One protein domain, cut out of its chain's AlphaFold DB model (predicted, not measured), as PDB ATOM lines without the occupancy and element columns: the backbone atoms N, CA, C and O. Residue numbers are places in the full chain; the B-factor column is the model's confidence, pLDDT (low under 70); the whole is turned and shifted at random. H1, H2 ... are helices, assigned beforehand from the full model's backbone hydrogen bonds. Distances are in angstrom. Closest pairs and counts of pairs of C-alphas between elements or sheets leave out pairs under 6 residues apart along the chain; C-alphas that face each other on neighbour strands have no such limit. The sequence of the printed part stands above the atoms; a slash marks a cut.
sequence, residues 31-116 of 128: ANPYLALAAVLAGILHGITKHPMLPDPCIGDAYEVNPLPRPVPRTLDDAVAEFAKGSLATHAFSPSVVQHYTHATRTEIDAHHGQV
ATOM      1  N   ALA A  31       8.848  -5.226  10.058       84.31
ATOM      2  CA  ALA A  31       8.894  -4.183   9.042       84.31
ATOM      3  C   ALA A  31       7.713  -3.206   9.171       84.31
ATOM      4  O   ALA A  31       6.545  -3.600   9.139       84.31
ATOM      5  N   ASN A  32       8.006  -1.900   9.206       89.06
ATOM      6  CA  ASN A  32       6.970  -0.869   9.174       89.06
ATOM      7  C   ASN A  32       6.131  -1.007   7.882       89.06
ATOM      8  O   ASN A  32       6.678  -0.843   6.782       89.06
ATOM      9  N   PRO A  33       4.809  -1.262   7.977       89.31
ATOM     10  CA  PRO A  33       3.982  -1.579   6.814       89.31
ATOM     11  C   PRO A  33       3.925  -0.431   5.802       89.31
ATOM     12  O   PRO A  33       3.861  -0.677   4.597       89.31
ATOM     13  N   TYR A  34       4.016   0.818   6.266       90.88
ATOM     14  CA  TYR A  34       3.996   1.996   5.402       90.88
ATOM     15  C   TYR A  34       5.283   2.124   4.592       90.88
ATOM     16  O   TYR A  34       5.228   2.296   3.374       90.88
ATOM     17  N   LEU A  35       6.442   1.972   5.239       88.94
ATOM     18  CA  LEU A  35       7.734   2.000   4.548       88.94
ATOM     19  C   LEU A  35       7.859   0.830   3.581       88.94
ATOM     20  O   LEU A  35       8.301   0.993   2.444       88.94
ATOM     21  N   ALA A  36       7.400  -0.344   4.004       89.56
ATOM     22  CA  ALA A  36       7.432  -1.530   3.177       89.56
ATOM     23  C   ALA A  36       6.524  -1.390   1.943       89.56
ATOM     24  O   ALA A  36       6.868  -1.899   0.876       89.56
ATOM     25  N   LEU A  37       5.360  -0.744   2.063       90.44
ATOM     26  CA  LEU A  37       4.483  -0.464   0.925       90.44
ATOM     27  C   LEU A  37       5.096   0.591  -0.004       90.44
ATOM     28  O   LEU A  37       5.158   0.371  -1.212       90.44
ATOM     29  N   ALA A  38       5.607   1.690   0.551       91.31
ATOM     30  CA  ALA A  38       6.260   2.750  -0.214       91.31
ATOM     31  C   ALA A  38       7.478   2.236  -1.004       91.31
ATOM     32  O   ALA A  38       7.605   2.543  -2.188       91.31
ATOM     33  N   ALA A  39       8.313   1.375  -0.407       90.81
ATOM     34  CA  ALA A  39       9.439   0.732  -1.094       90.81
ATOM     35  C   ALA A  39       8.982  -0.097  -2.305       90.81
ATOM     36  O   ALA A  39       9.586  -0.031  -3.377       90.81
ATOM     37  N   VAL A  40       7.898  -0.866  -2.149       91.00
ATOM     38  CA  VAL A  40       7.346  -1.693  -3.231       91.00
ATOM     39  C   VAL A  40       6.809  -0.823  -4.360       91.00
ATOM     40  O   VAL A  40       7.136  -1.070  -5.519       91.00
ATOM     41  N   LEU A  41       6.036   0.215  -4.037       92.19
ATOM     42  CA  LEU A  41       5.503   1.141  -5.036       92.19
ATOM     43  C   LEU A  41       6.620   1.880  -5.781       92.19
ATOM     44  O   LEU A  41       6.550   2.007  -7.001       92.19
ATOM     45  N   ALA A  42       7.677   2.298  -5.082       91.88
ATOM     46  CA  ALA A  42       8.843   2.911  -5.707       91.88
ATOM     47  C   ALA A  42       9.567   1.949  -6.661       91.88
ATOM     48  O   ALA A  42       9.942   2.346  -7.762       91.88
ATOM     49  N   GLY A  43       9.720   0.675  -6.279       90.69
ATOM     50  CA  GLY A  43      10.288  -0.362  -7.144       90.69
ATOM     51  C   GLY A  43       9.450  -0.618  -8.398       90.69
ATOM     52  O   GLY A  43       9.998  -0.665  -9.500       90.69
ATOM     53  N   ILE A  44       8.123  -0.709  -8.250       91.31
ATOM     54  CA  ILE A  44       7.190  -0.850  -9.378       91.31
ATOM     55  C   ILE A  44       7.305   0.357 -10.309       91.31
ATOM     56  O   ILE A  44       7.515   0.184 -11.509       91.31
ATOM     57  N   LEU A  45       7.229   1.575  -9.760       93.00
ATOM     58  CA  LEU A  45       7.344   2.812 -10.530       93.00
ATOM     59  C   LEU A  45       8.683   2.884 -11.278       93.00
ATOM     60  O   LEU A  45       8.724   3.247 -12.451       93.00
ATOM     61  N   HIS A  46       9.782   2.502 -10.632       91.88
ATOM     62  CA  HIS A  46      11.095   2.442 -11.268       91.88
ATOM     63  C   HIS A  46      11.133   1.429 -12.421       91.88
ATOM     64  O   HIS A  46      11.624   1.751 -13.501       91.88
ATOM     65  N   GLY A  47      10.558   0.240 -12.227       90.06
ATOM     66  CA  GLY A  47      10.471  -0.794 -13.258       90.06
ATOM     67  C   GLY A  47       9.699  -0.338 -14.497       90.06
ATOM     68  O   GLY A  47      10.195  -0.496 -15.612       90.06
ATOM     69  N   ILE A  48       8.528   0.284 -14.310       93.12
ATOM     70  CA  ILE A  48       7.683   0.748 -15.425       93.12
ATOM     71  C   ILE A  48       8.216   2.010 -16.112       93.12
ATOM     72  O   ILE A  48       7.873   2.253 -17.259       93.12
ATOM     73  N   THR A  49       9.023   2.832 -15.431       93.12
ATOM     74  CA  THR A  49       9.545   4.087 -16.009       93.12
ATOM     75  C   THR A  49      10.907   3.923 -16.667       93.12
ATOM     76  O   THR A  49      11.201   4.612 -17.642       93.12
ATOM     77  N   LYS A  50      11.773   3.062 -16.118       91.44
ATOM     78  CA  LYS A  50      13.164   2.913 -16.571       91.44
ATOM     79  C   LYS A  50      13.416   1.651 -17.382       91.44
ATOM     80  O   LYS A  50      14.471   1.580 -18.000       91.44
ATOM     81  N   HIS A  51      12.486   0.690 -17.383       88.50
ATOM     82  CA  HIS A  51      12.615  -0.592 -18.085       88.50
ATOM     83  C   HIS A  51      14.015  -1.220 -17.931       88.50
ATOM     84  O   HIS A  51      14.699  -1.460 -18.928       88.50
ATOM     85  N   PRO A  52      14.490  -1.431 -16.688       86.56
ATOM     86  CA  PRO A  52      15.822  -1.974 -16.466       86.56
ATOM     87  C   PRO A  52      15.937  -3.377 -17.069       86.56
ATOM     88  O   PRO A  52      14.966  -4.135 -17.095       86.56
ATOM     89  N   MET A  53      17.142  -3.748 -17.504       87.69
ATOM     90  CA  MET A  53      17.418  -5.115 -17.938       87.69
ATOM     91  C   MET A  53      17.280  -6.060 -16.737       87.69
ATOM     92  O   MET A  53      18.059  -6.002 -15.779       87.69
ATOM     93  N   LEU A  54      16.243  -6.892 -16.777       84.00
ATOM     94  CA  LEU A  54      15.932  -7.875 -15.747       84.00
ATOM     95  C   LEU A  54      16.644  -9.196 -16.076       84.00
ATOM     96  O   LEU A  54      16.764  -9.534 -17.253       84.00
ATOM     97  N   PRO A  55      17.133  -9.934 -15.063       82.81
ATOM     98  CA  PRO A  55      17.626 -11.286 -15.280       82.81
ATOM     99  C   PRO A  55      16.479 -12.212 -15.694       82.81
ATOM    100  O   PRO A  55      15.308 -11.923 -15.429       82.81
ATOM    101  N   ASP A  56      16.837 -13.346 -16.291       82.25
ATOM    102  CA  ASP A  56      15.867 -14.377 -16.638       82.25
ATOM    103  C   ASP A  56      15.089 -14.847 -15.397       82.25
ATOM    104  O   ASP A  56      15.637 -14.901 -14.286       82.25
ATOM    105  N   PRO A  57      13.797 -15.180 -15.557       80.31
ATOM    106  CA  PRO A  57      12.988 -15.660 -14.451       80.31
ATOM    107  C   PRO A  57      13.567 -16.961 -13.888       80.31
ATOM    108  O   PRO A  57      13.882 -17.895 -14.622       80.31
ATOM    109  N   CYS A  58      13.653 -17.047 -12.560       78.06
ATOM    110  CA  CYS A  58      13.998 -18.292 -11.884       78.06
ATOM    111  C   CYS A  58      12.823 -19.275 -12.002       78.06
ATOM    112  O   CYS A  58      11.757 -19.040 -11.429       78.06
ATOM    113  N   ILE A  59      13.013 -20.370 -12.740       79.25
ATOM    114  CA  ILE A  59      12.022 -21.441 -12.895       79.25
ATOM    115  C   ILE A  59      12.415 -22.601 -11.975       79.25
ATOM    116  O   ILE A  59      13.491 -23.165 -12.132       79.25
ATOM    117  N   GLY A  60      11.541 -22.972 -11.034       79.31
ATOM    118  CA  GLY A  60      11.792 -24.058 -10.075       79.31
ATOM    119  C   GLY A  60      12.122 -23.564  -8.663       79.31
ATOM    120  O   GLY A  60      11.665 -22.491  -8.259       79.31
ATOM    121  N   ASP A  61      12.861 -24.372  -7.897       78.25
ATOM    122  CA  ASP A  61      13.259 -24.041  -6.526       78.25
ATOM    123  C   ASP A  61      14.498 -23.133  -6.514       78.25
ATOM    124  O   ASP A  61      15.581 -23.511  -6.960       78.25
ATOM    125  N   ALA A  62      14.345 -21.924  -5.971       77.19
ATOM    126  CA  ALA A  62      15.428 -20.952  -5.863       77.19
ATOM    127  C   ALA A  62      16.538 -21.386  -4.885       77.19
ATOM    128  O   ALA A  62      17.642 -20.855  -4.970       77.19
ATOM    129  N   TYR A  63      16.278 -22.338  -3.978       77.12
ATOM    130  CA  TYR A  63      17.306 -22.888  -3.084       77.12
ATOM    131  C   TYR A  63      18.295 -23.814  -3.803       77.12
ATOM    132  O   TYR A  63      19.416 -23.988  -3.325       77.12
ATOM    133  N   GLU A  64      17.905 -24.393  -4.939       82.94
ATOM    134  CA  GLU A  64      18.765 -25.278  -5.736       82.94
ATOM    135  C   GLU A  64      19.657 -24.498  -6.718       82.94
ATOM    136  O   GLU A  64      20.627 -25.034  -7.252       82.94
ATOM    137  N   VAL A  65      19.367 -23.211  -6.936       78.00
ATOM    138  CA  VAL A  65      20.139 -22.340  -7.827       78.00
ATOM    139  C   VAL A  65      21.342 -21.762  -7.079       78.00
ATOM    140  O   VAL A  65      21.194 -20.904  -6.211       78.00
ATOM    141  N   ASN A  66      22.553 -22.189  -7.445       76.12
ATOM    142  CA  ASN A  66      23.794 -21.657  -6.882       76.12
ATOM    143  C   ASN A  66      24.854 -21.401  -7.977       76.12
ATOM    144  O   ASN A  66      25.251 -22.355  -8.648       76.12
ATOM    145  N   PRO A  67      25.360 -20.160  -8.142       70.69
ATOM    146  CA  PRO A  67      24.964 -18.933  -7.442       70.69
ATOM    147  C   PRO A  67      23.663 -18.325  -7.990       70.69
ATOM    148  O   PRO A  67      23.378 -18.390  -9.185       70.69
ATOM    149  N   LEU A  68      22.887 -17.672  -7.117       77.81
ATOM    150  CA  LEU A  68      21.746 -16.857  -7.538       77.81
ATOM    151  C   LEU A  68      22.237 -15.621  -8.320       77.81
ATOM    152  O   LEU A  68      23.154 -14.948  -7.848       77.81
ATOM    153  N   PRO A  69      21.599 -15.245  -9.449       74.56
ATOM    154  CA  PRO A  69      22.014 -14.086 -10.248       74.56
ATOM    155  C   PRO A  69      22.006 -12.753  -9.484       74.56
ATOM    156  O   PRO A  69      22.807 -11.865  -9.769       74.56
ATOM    157  N   ARG A  70      21.084 -12.594  -8.525       77.31
ATOM    158  CA  ARG A  70      21.005 -11.438  -7.619       77.31
ATOM    159  C   ARG A  70      20.607 -11.902  -6.214       77.31
ATOM    160  O   ARG A  70      19.411 -12.037  -5.949       77.31
ATOM    161  N   PRO A  71      21.572 -12.185  -5.327       81.62
ATOM    162  CA  PRO A  71      21.271 -12.553  -3.953       81.62
ATOM    163  C   PRO A  71      20.772 -11.336  -3.164       81.62
ATOM    164  O   PRO A  71      21.233 -10.213  -3.359       81.62
ATOM    165  N   VAL A  72      19.828 -11.571  -2.254       85.50
ATOM    166  CA  VAL A  72      19.443 -10.587  -1.235       85.50
ATOM    167  C   VAL A  72      20.594 -10.475  -0.223       85.50
ATOM    168  O   VAL A  72      21.227 -11.500   0.061       85.50
ATOM    169  N   PRO A  73      20.881  -9.277   0.325       89.62
ATOM    170  CA  PRO A  73      21.843  -9.117   1.409       89.62
ATOM    171  C   PRO A  73      21.633 -10.147   2.524       89.62
ATOM    172  O   PRO A  73      20.505 -10.411   2.941       89.62
ATOM    173  N   ARG A  74      22.729 -10.767   2.970       89.75
ATOM    174  CA  ARG A  74      22.712 -11.871   3.946       89.75
ATOM    175  C   ARG A  74      22.777 -11.379   5.388       89.75
ATOM    176  O   ARG A  74      22.426 -12.128   6.293       89.75
ATOM    177  N   THR A  75      23.240 -10.151   5.579       92.00
ATOM    178  CA  THR A  75      23.389  -9.493   6.876       92.00
ATOM    179  C   THR A  75      22.687  -8.137   6.856       92.00
ATOM    180  O   THR A  75      22.450  -7.559   5.788       92.00
ATOM    181  N   LEU A  76      22.339  -7.630   8.041       91.62
ATOM    182  CA  LEU A  76      21.747  -6.300   8.172       91.62
ATOM    183  C   LEU A  76      22.762  -5.203   7.808       91.62
ATOM    184  O   LEU A  76      22.373  -4.200   7.215       91.62
ATOM    185  N   ASP A  77      24.054  -5.434   8.063       93.88
ATOM    186  CA  ASP A  77      25.172  -4.594   7.621       93.88
ATOM    187  C   ASP A  77      25.197  -4.410   6.100       93.88
ATOM    188  O   ASP A  77      25.227  -3.283   5.597       93.88
ATOM    189  N   ASP A  78      25.121  -5.513   5.351       94.31
ATOM    190  CA  ASP A  78      25.087  -5.467   3.889       94.31
ATOM    191  C   ASP A  78      23.818  -4.752   3.401       94.31
ATOM    192  O   ASP A  78      23.864  -3.918   2.495       94.31
ATOM    193  N   ALA A  79      22.673  -5.037   4.031       93.25
ATOM    194  CA  ALA A  79      21.397  -4.433   3.668       93.25
ATOM    195  C   ALA A  79      21.393  -2.913   3.884       93.25
ATOM    196  O   ALA A  79      20.959  -2.168   3.000       93.25
ATOM    197  N   VAL A  80      21.899  -2.435   5.028       94.94
ATOM    198  CA  VAL A  80      21.961  -0.999   5.333       94.94
ATOM    199  C   VAL A  80      22.994  -0.290   4.454       94.94
ATOM    200  O   VAL A  80      22.777   0.856   4.051       94.94
ATOM    201  N   ALA A  81      24.092  -0.962   4.091       94.88
ATOM    202  CA  ALA A  81      25.087  -0.424   3.170       94.88
ATOM    203  C   ALA A  81      24.513  -0.217   1.760       94.88
ATOM    204  O   ALA A  81      24.735   0.840   1.163       94.88
ATOM    205  N   GLU A  82      23.753  -1.184   1.243       93.56
ATOM    206  CA  GLU A  82      23.071  -1.066  -0.050       93.56
ATOM    207  C   GLU A  82      21.937  -0.033  -0.008       93.56
ATOM    208  O   GLU A  82      21.814   0.794  -0.914       93.56
ATOM    209  N   PHE A  83      21.152  -0.001   1.074       93.44
ATOM    210  CA  PHE A  83      20.091   0.992   1.265       93.44
ATOM    211  C   PHE A  83      20.635   2.427   1.258       93.44
ATOM    212  O   PHE A  83      20.093   3.287   0.562       93.44
ATOM    213  N   ALA A  84      21.744   2.675   1.962       94.25
ATOM    214  CA  ALA A  84      22.367   3.994   2.050       94.25
ATOM    215  C   ALA A  84      22.948   4.488   0.712       94.25
ATOM    216  O   ALA A  84      22.986   5.693   0.464       94.25
ATOM    217  N   LYS A  85      23.408   3.574  -0.154       93.81
ATOM    218  CA  LYS A  85      23.944   3.896  -1.492       93.81
ATOM    219  C   LYS A  85      22.850   3.983  -2.563       93.81
ATOM    220  O   LYS A  85      23.086   4.521  -3.645       93.81
ATOM    221  N   GLY A  86      21.666   3.439  -2.290       89.50
ATOM    222  CA  GLY A  86      20.578   3.318  -3.249       89.50
ATOM    223  C   GLY A  86      19.975   4.664  -3.654       89.50
ATOM    224  O   GLY A  86      19.254   5.308  -2.886       89.50
ATOM    225  N   SER A  87      20.160   5.052  -4.918       89.62
ATOM    226  CA  SER A  87      19.490   6.229  -5.492       89.62
ATOM    227  C   SER A  87      17.965   6.077  -5.490       89.62
ATOM    228  O   SER A  87      17.247   7.035  -5.211       89.62
ATOM    229  N   LEU A  88      17.458   4.859  -5.716       90.69
ATOM    230  CA  LEU A  88      16.026   4.561  -5.657       90.69
ATOM    231  C   LEU A  88      15.448   4.776  -4.252       90.69
ATOM    232  O   LEU A  88      14.380   5.367  -4.126       90.69
ATOM    233  N   ALA A  89      16.159   4.350  -3.204       89.81
ATOM    234  CA  ALA A  89      15.736   4.572  -1.822       89.81
ATOM    235  C   ALA A  89      15.672   6.073  -1.501       89.81
ATOM    236  O   ALA A  89      14.686   6.552  -0.944       89.81
ATOM    237  N   THR A  90      16.679   6.830  -1.941       92.19
ATOM    238  CA  THR A  90      16.733   8.288  -1.764       92.19
ATOM    239  C   THR A  90      15.581   8.996  -2.478       92.19
ATOM    240  O   THR A  90      14.958   9.889  -1.905       92.19
ATOM    241  N   HIS A  91      15.252   8.577  -3.703       90.50
ATOM    242  CA  HIS A  91      14.107   9.113  -4.442       90.50
ATOM    243  C   HIS A  91      12.761   8.731  -3.820       90.50
ATOM    244  O   HIS A  91      11.840   9.541  -3.837       90.50
ATOM    245  N   ALA A  92      12.640   7.518  -3.279       91.81
ATOM    246  CA  ALA A  92      11.401   7.028  -2.684       91.81
ATOM    247  C   ALA A  92      11.086   7.687  -1.335       91.81
ATOM    248  O   ALA A  92       9.930   8.001  -1.062       91.81
ATOM    249  N   PHE A  93      12.104   7.877  -0.492       90.75
ATOM    250  CA  PHE A  93      11.918   8.242   0.914       90.75
ATOM    251  C   PHE A  93      12.406   9.640   1.287       90.75
ATOM    252  O   PHE A  93      12.087  10.080   2.384       90.75
ATOM    253  N   SER A  94      13.104  10.354   0.398       93.38
ATOM    254  CA  SER A  94      13.890  11.566   0.688       93.38
ATOM    255  C   SER A  94      15.247  11.268   1.354       93.38
ATOM    256  O   SER A  94      15.342  10.362   2.189       93.38
ATOM    257  N   PRO A  95      16.304  12.055   1.047       94.88
ATOM    258  CA  PRO A  95      17.621  11.908   1.671       94.88
ATOM    259  C   PRO A  95      17.601  11.903   3.205       94.88
ATOM    260  O   PRO A  95      18.329  11.128   3.822       94.88
ATOM    261  N   SER A  96      16.759  12.730   3.833       95.69
ATOM    262  CA  SER A  96      16.701  12.843   5.296       95.69
ATOM    263  C   SER A  96      16.202  11.562   5.966       95.69
ATOM    264  O   SER A  96      16.747  11.143   6.986       95.69
ATOM    265  N   VAL A  97      15.200  10.906   5.377       94.50
ATOM    266  CA  VAL A  97      14.639   9.656   5.904       94.50
ATOM    267  C   VAL A  97      15.637   8.520   5.729       94.50
ATOM    268  O   VAL A  97      15.880   7.773   6.674       94.50
ATOM    269  N   VAL A  98      16.267   8.419   4.553       95.62
ATOM    270  CA  VAL A  98      17.308   7.410   4.300       95.62
ATOM    271  C   VAL A  98      18.461   7.568   5.287       95.62
ATOM    272  O   VAL A  98      18.890   6.581   5.885       95.62
ATOM    273  N   GLN A  99      18.928   8.799   5.514       96.31
ATOM    274  CA  GLN A  99      19.992   9.081   6.474       96.31
ATOM    275  C   GLN A  99      19.589   8.698   7.903       96.31
ATOM    276  O   GLN A  99      20.374   8.056   8.601       96.31
ATOM    277  N   HIS A 100      18.375   9.057   8.326       95.88
ATOM    278  CA  HIS A 100      17.881   8.763   9.668       95.88
ATOM    279  C   HIS A 100      17.813   7.255   9.936       95.88
ATOM    280  O   HIS A 100      18.405   6.785  10.905       95.88
ATOM    281  N   TYR A 101      17.173   6.489   9.045       95.00
ATOM    282  CA  TYR A 101      17.078   5.033   9.197       95.00
ATOM    283  C   TYR A 101      18.443   4.350   9.087       95.00
ATOM    284  O   TYR A 101      18.742   3.466   9.879       95.00
ATOM    285  N   THR A 102      19.318   4.808   8.187       96.19
ATOM    286  CA  THR A 102      20.695   4.289   8.091       96.19
ATOM    287  C   THR A 102      21.450   4.467   9.408       96.19
ATOM    288  O   THR A 102      22.151   3.559   9.850       96.19
ATOM    289  N   HIS A 103      21.329   5.634  10.041       97.25
ATOM    290  CA  HIS A 103      22.004   5.911  11.305       97.25
ATOM    291  C   HIS A 103      21.415   5.110  12.473       97.25
ATOM    292  O   HIS A 103      22.175   4.529  13.251       97.25
ATOM    293  N   ALA A 104      20.083   5.036  12.564       96.19
ATOM    294  CA  ALA A 104      19.391   4.249  13.582       96.19
ATOM    295  C   ALA A 104      19.799   2.770  13.508       96.19
ATOM    296  O   ALA A 104      20.288   2.217  14.489       96.19
ATOM    297  N   THR A 105      19.725   2.167  12.319       95.19
ATOM    298  CA  THR A 105      20.082   0.759  12.111       95.19
ATOM    299  C   THR A 105      21.556   0.481  12.398       95.19
ATOM    300  O   THR A 105      21.868  -0.526  13.019       95.19
ATOM    301  N   ARG A 106      22.483   1.374  12.020       96.94
ATOM    302  CA  ARG A 106      23.906   1.218  12.389       96.94
ATOM    303  C   ARG A 106      24.117   1.216  13.899       96.94
ATOM    304  O   ARG A 106      24.868   0.396  14.401       96.94
ATOM    305  N   THR A 107      23.416   2.094  14.612       97.12
ATOM    306  CA  THR A 107      23.487   2.154  16.079       97.12
ATOM    307  C   THR A 107      22.985   0.853  16.713       97.12
ATOM    308  O   THR A 107      23.588   0.356  17.662       97.12
ATOM    309  N   GLU A 108      21.909   0.272  16.180       95.56
ATOM    310  CA  GLU A 108      21.384  -1.022  16.635       95.56
ATOM    311  C   GLU A 108      22.347  -2.178  16.338       95.56
ATOM    312  O   GLU A 108      22.576  -3.018  17.207       95.56
ATOM    313  N   ILE A 109      22.945  -2.200  15.143       96.06
ATOM    314  CA  ILE A 109      23.965  -3.185  14.758       96.06
ATOM    315  C   ILE A 109      25.166  -3.111  15.707       96.06
ATOM    316  O   ILE A 109      25.576  -4.134  16.251       96.06
ATOM    317  N   ASP A 110      25.700  -1.911  15.954       95.88
ATOM    318  CA  ASP A 110      26.844  -1.708  16.849       95.88
ATOM    319  C   ASP A 110      26.526  -2.188  18.272       95.88
ATOM    320  O   ASP A 110      27.335  -2.869  18.909       95.88
ATOM    321  N   ALA A 111      25.317  -1.893  18.760       95.31
ATOM    322  CA  ALA A 111      24.849  -2.373  20.054       95.31
ATOM    323  C   ALA A 111      24.734  -3.906  20.097       95.31
ATOM    324  O   ALA A 111      25.102  -4.512  21.102       95.31
ATOM    325  N   HIS A 112      24.254  -4.536  19.020       93.19
ATOM    326  CA  HIS A 112      24.142  -5.990  18.911       93.19
ATOM    327  C   HIS A 112      25.518  -6.671  18.851       93.19
ATOM    328  O   HIS A 112      25.742  -7.660  19.543       93.19
ATOM    329  N   HIS A 113      26.473  -6.123  18.093       92.62
ATOM    330  CA  HIS A 113      27.841  -6.649  18.008       92.62
ATOM    331  C   HIS A 113      28.595  -6.614  19.343       92.62
ATOM    332  O   HIS A 113      29.500  -7.418  19.557       92.62
ATOM    333  N   GLY A 114      28.217  -5.717  20.256       92.38
ATOM    334  CA  GLY A 114      28.757  -5.680  21.615       92.38
ATOM    335  C   GLY A 114      28.232  -6.780  22.548       92.38
ATOM    336  O   GLY A 114      28.710  -6.881  23.679       92.38
ATOM    337  N   GLN A 115      27.252  -7.589  22.130       94.00
ATOM    338  CA  GLN A 115      26.638  -8.615  22.974       94.00
ATOM    339  C   GLN A 115      27.321  -9.975  22.800       94.00
ATOM    340  O   GLN A 115      27.585 -10.423  21.689       94.00
ATOM    341  N   VAL A 116      27.554 -10.672  23.916       91.44
ATOM    342  CA  VAL A 116      27.993 -12.076  23.907       91.44
ATOM    343  C   VAL A 116      26.758 -12.954  24.036       91.44
ATOM    344  O   VAL A 116      26.092 -12.937  25.073       91.44
TER     345      VAL A 116
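What this domain is: This is residues 31 to 116 of the 128 residues of the protein "Gln-synt_C domain-containing protein" of Actinobacteria bacterium OK006 (UniProt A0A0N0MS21). Two helices, H2 and H4, lie side by side, running opposite ways, with short H3 crosswise at one end; H1 packs on H3, and a wide loop, residues 51 to 75, swings from H1 to H2. The printed part has 86 residues with four named helices, H1 to H4, and no named strand: all helix. It is loose, radius of gyration of the C-alphas 15.5 A, spanning 41 by 33 by 22 A.

Where its parts are: Find C-alpha 33 at (3.982, -1.579, 6.814); H1 runs 25.5 A to residue 50. H2 is residues 76 to 85, H3 87 to 93. H4, residues 95 to 113, runs 26.8 A to C-alpha 113 at (27.841, -6.649, 18.008).

How they stand to each other: Look at C-alphas 80 and 102, the closest of H2 and H4, which touch: 6.1 A, a shallow tilt of 21 degrees. H1 touches H3 with residues 38 to 46 alone, closest C-alphas Ala 42 and Ala 92, 5.7 A. H1 and H4 are apart. Every O i to N i+4 pair in H1 to H4 is within hydrogen-bond range.

The domain as a whole: The C-alphas of Thr 49 and Val 116 are farthest apart, 46.8 A. The printed part has no cut; the link H1 to H2 is long. No printed residue is under 70 in pLDDT.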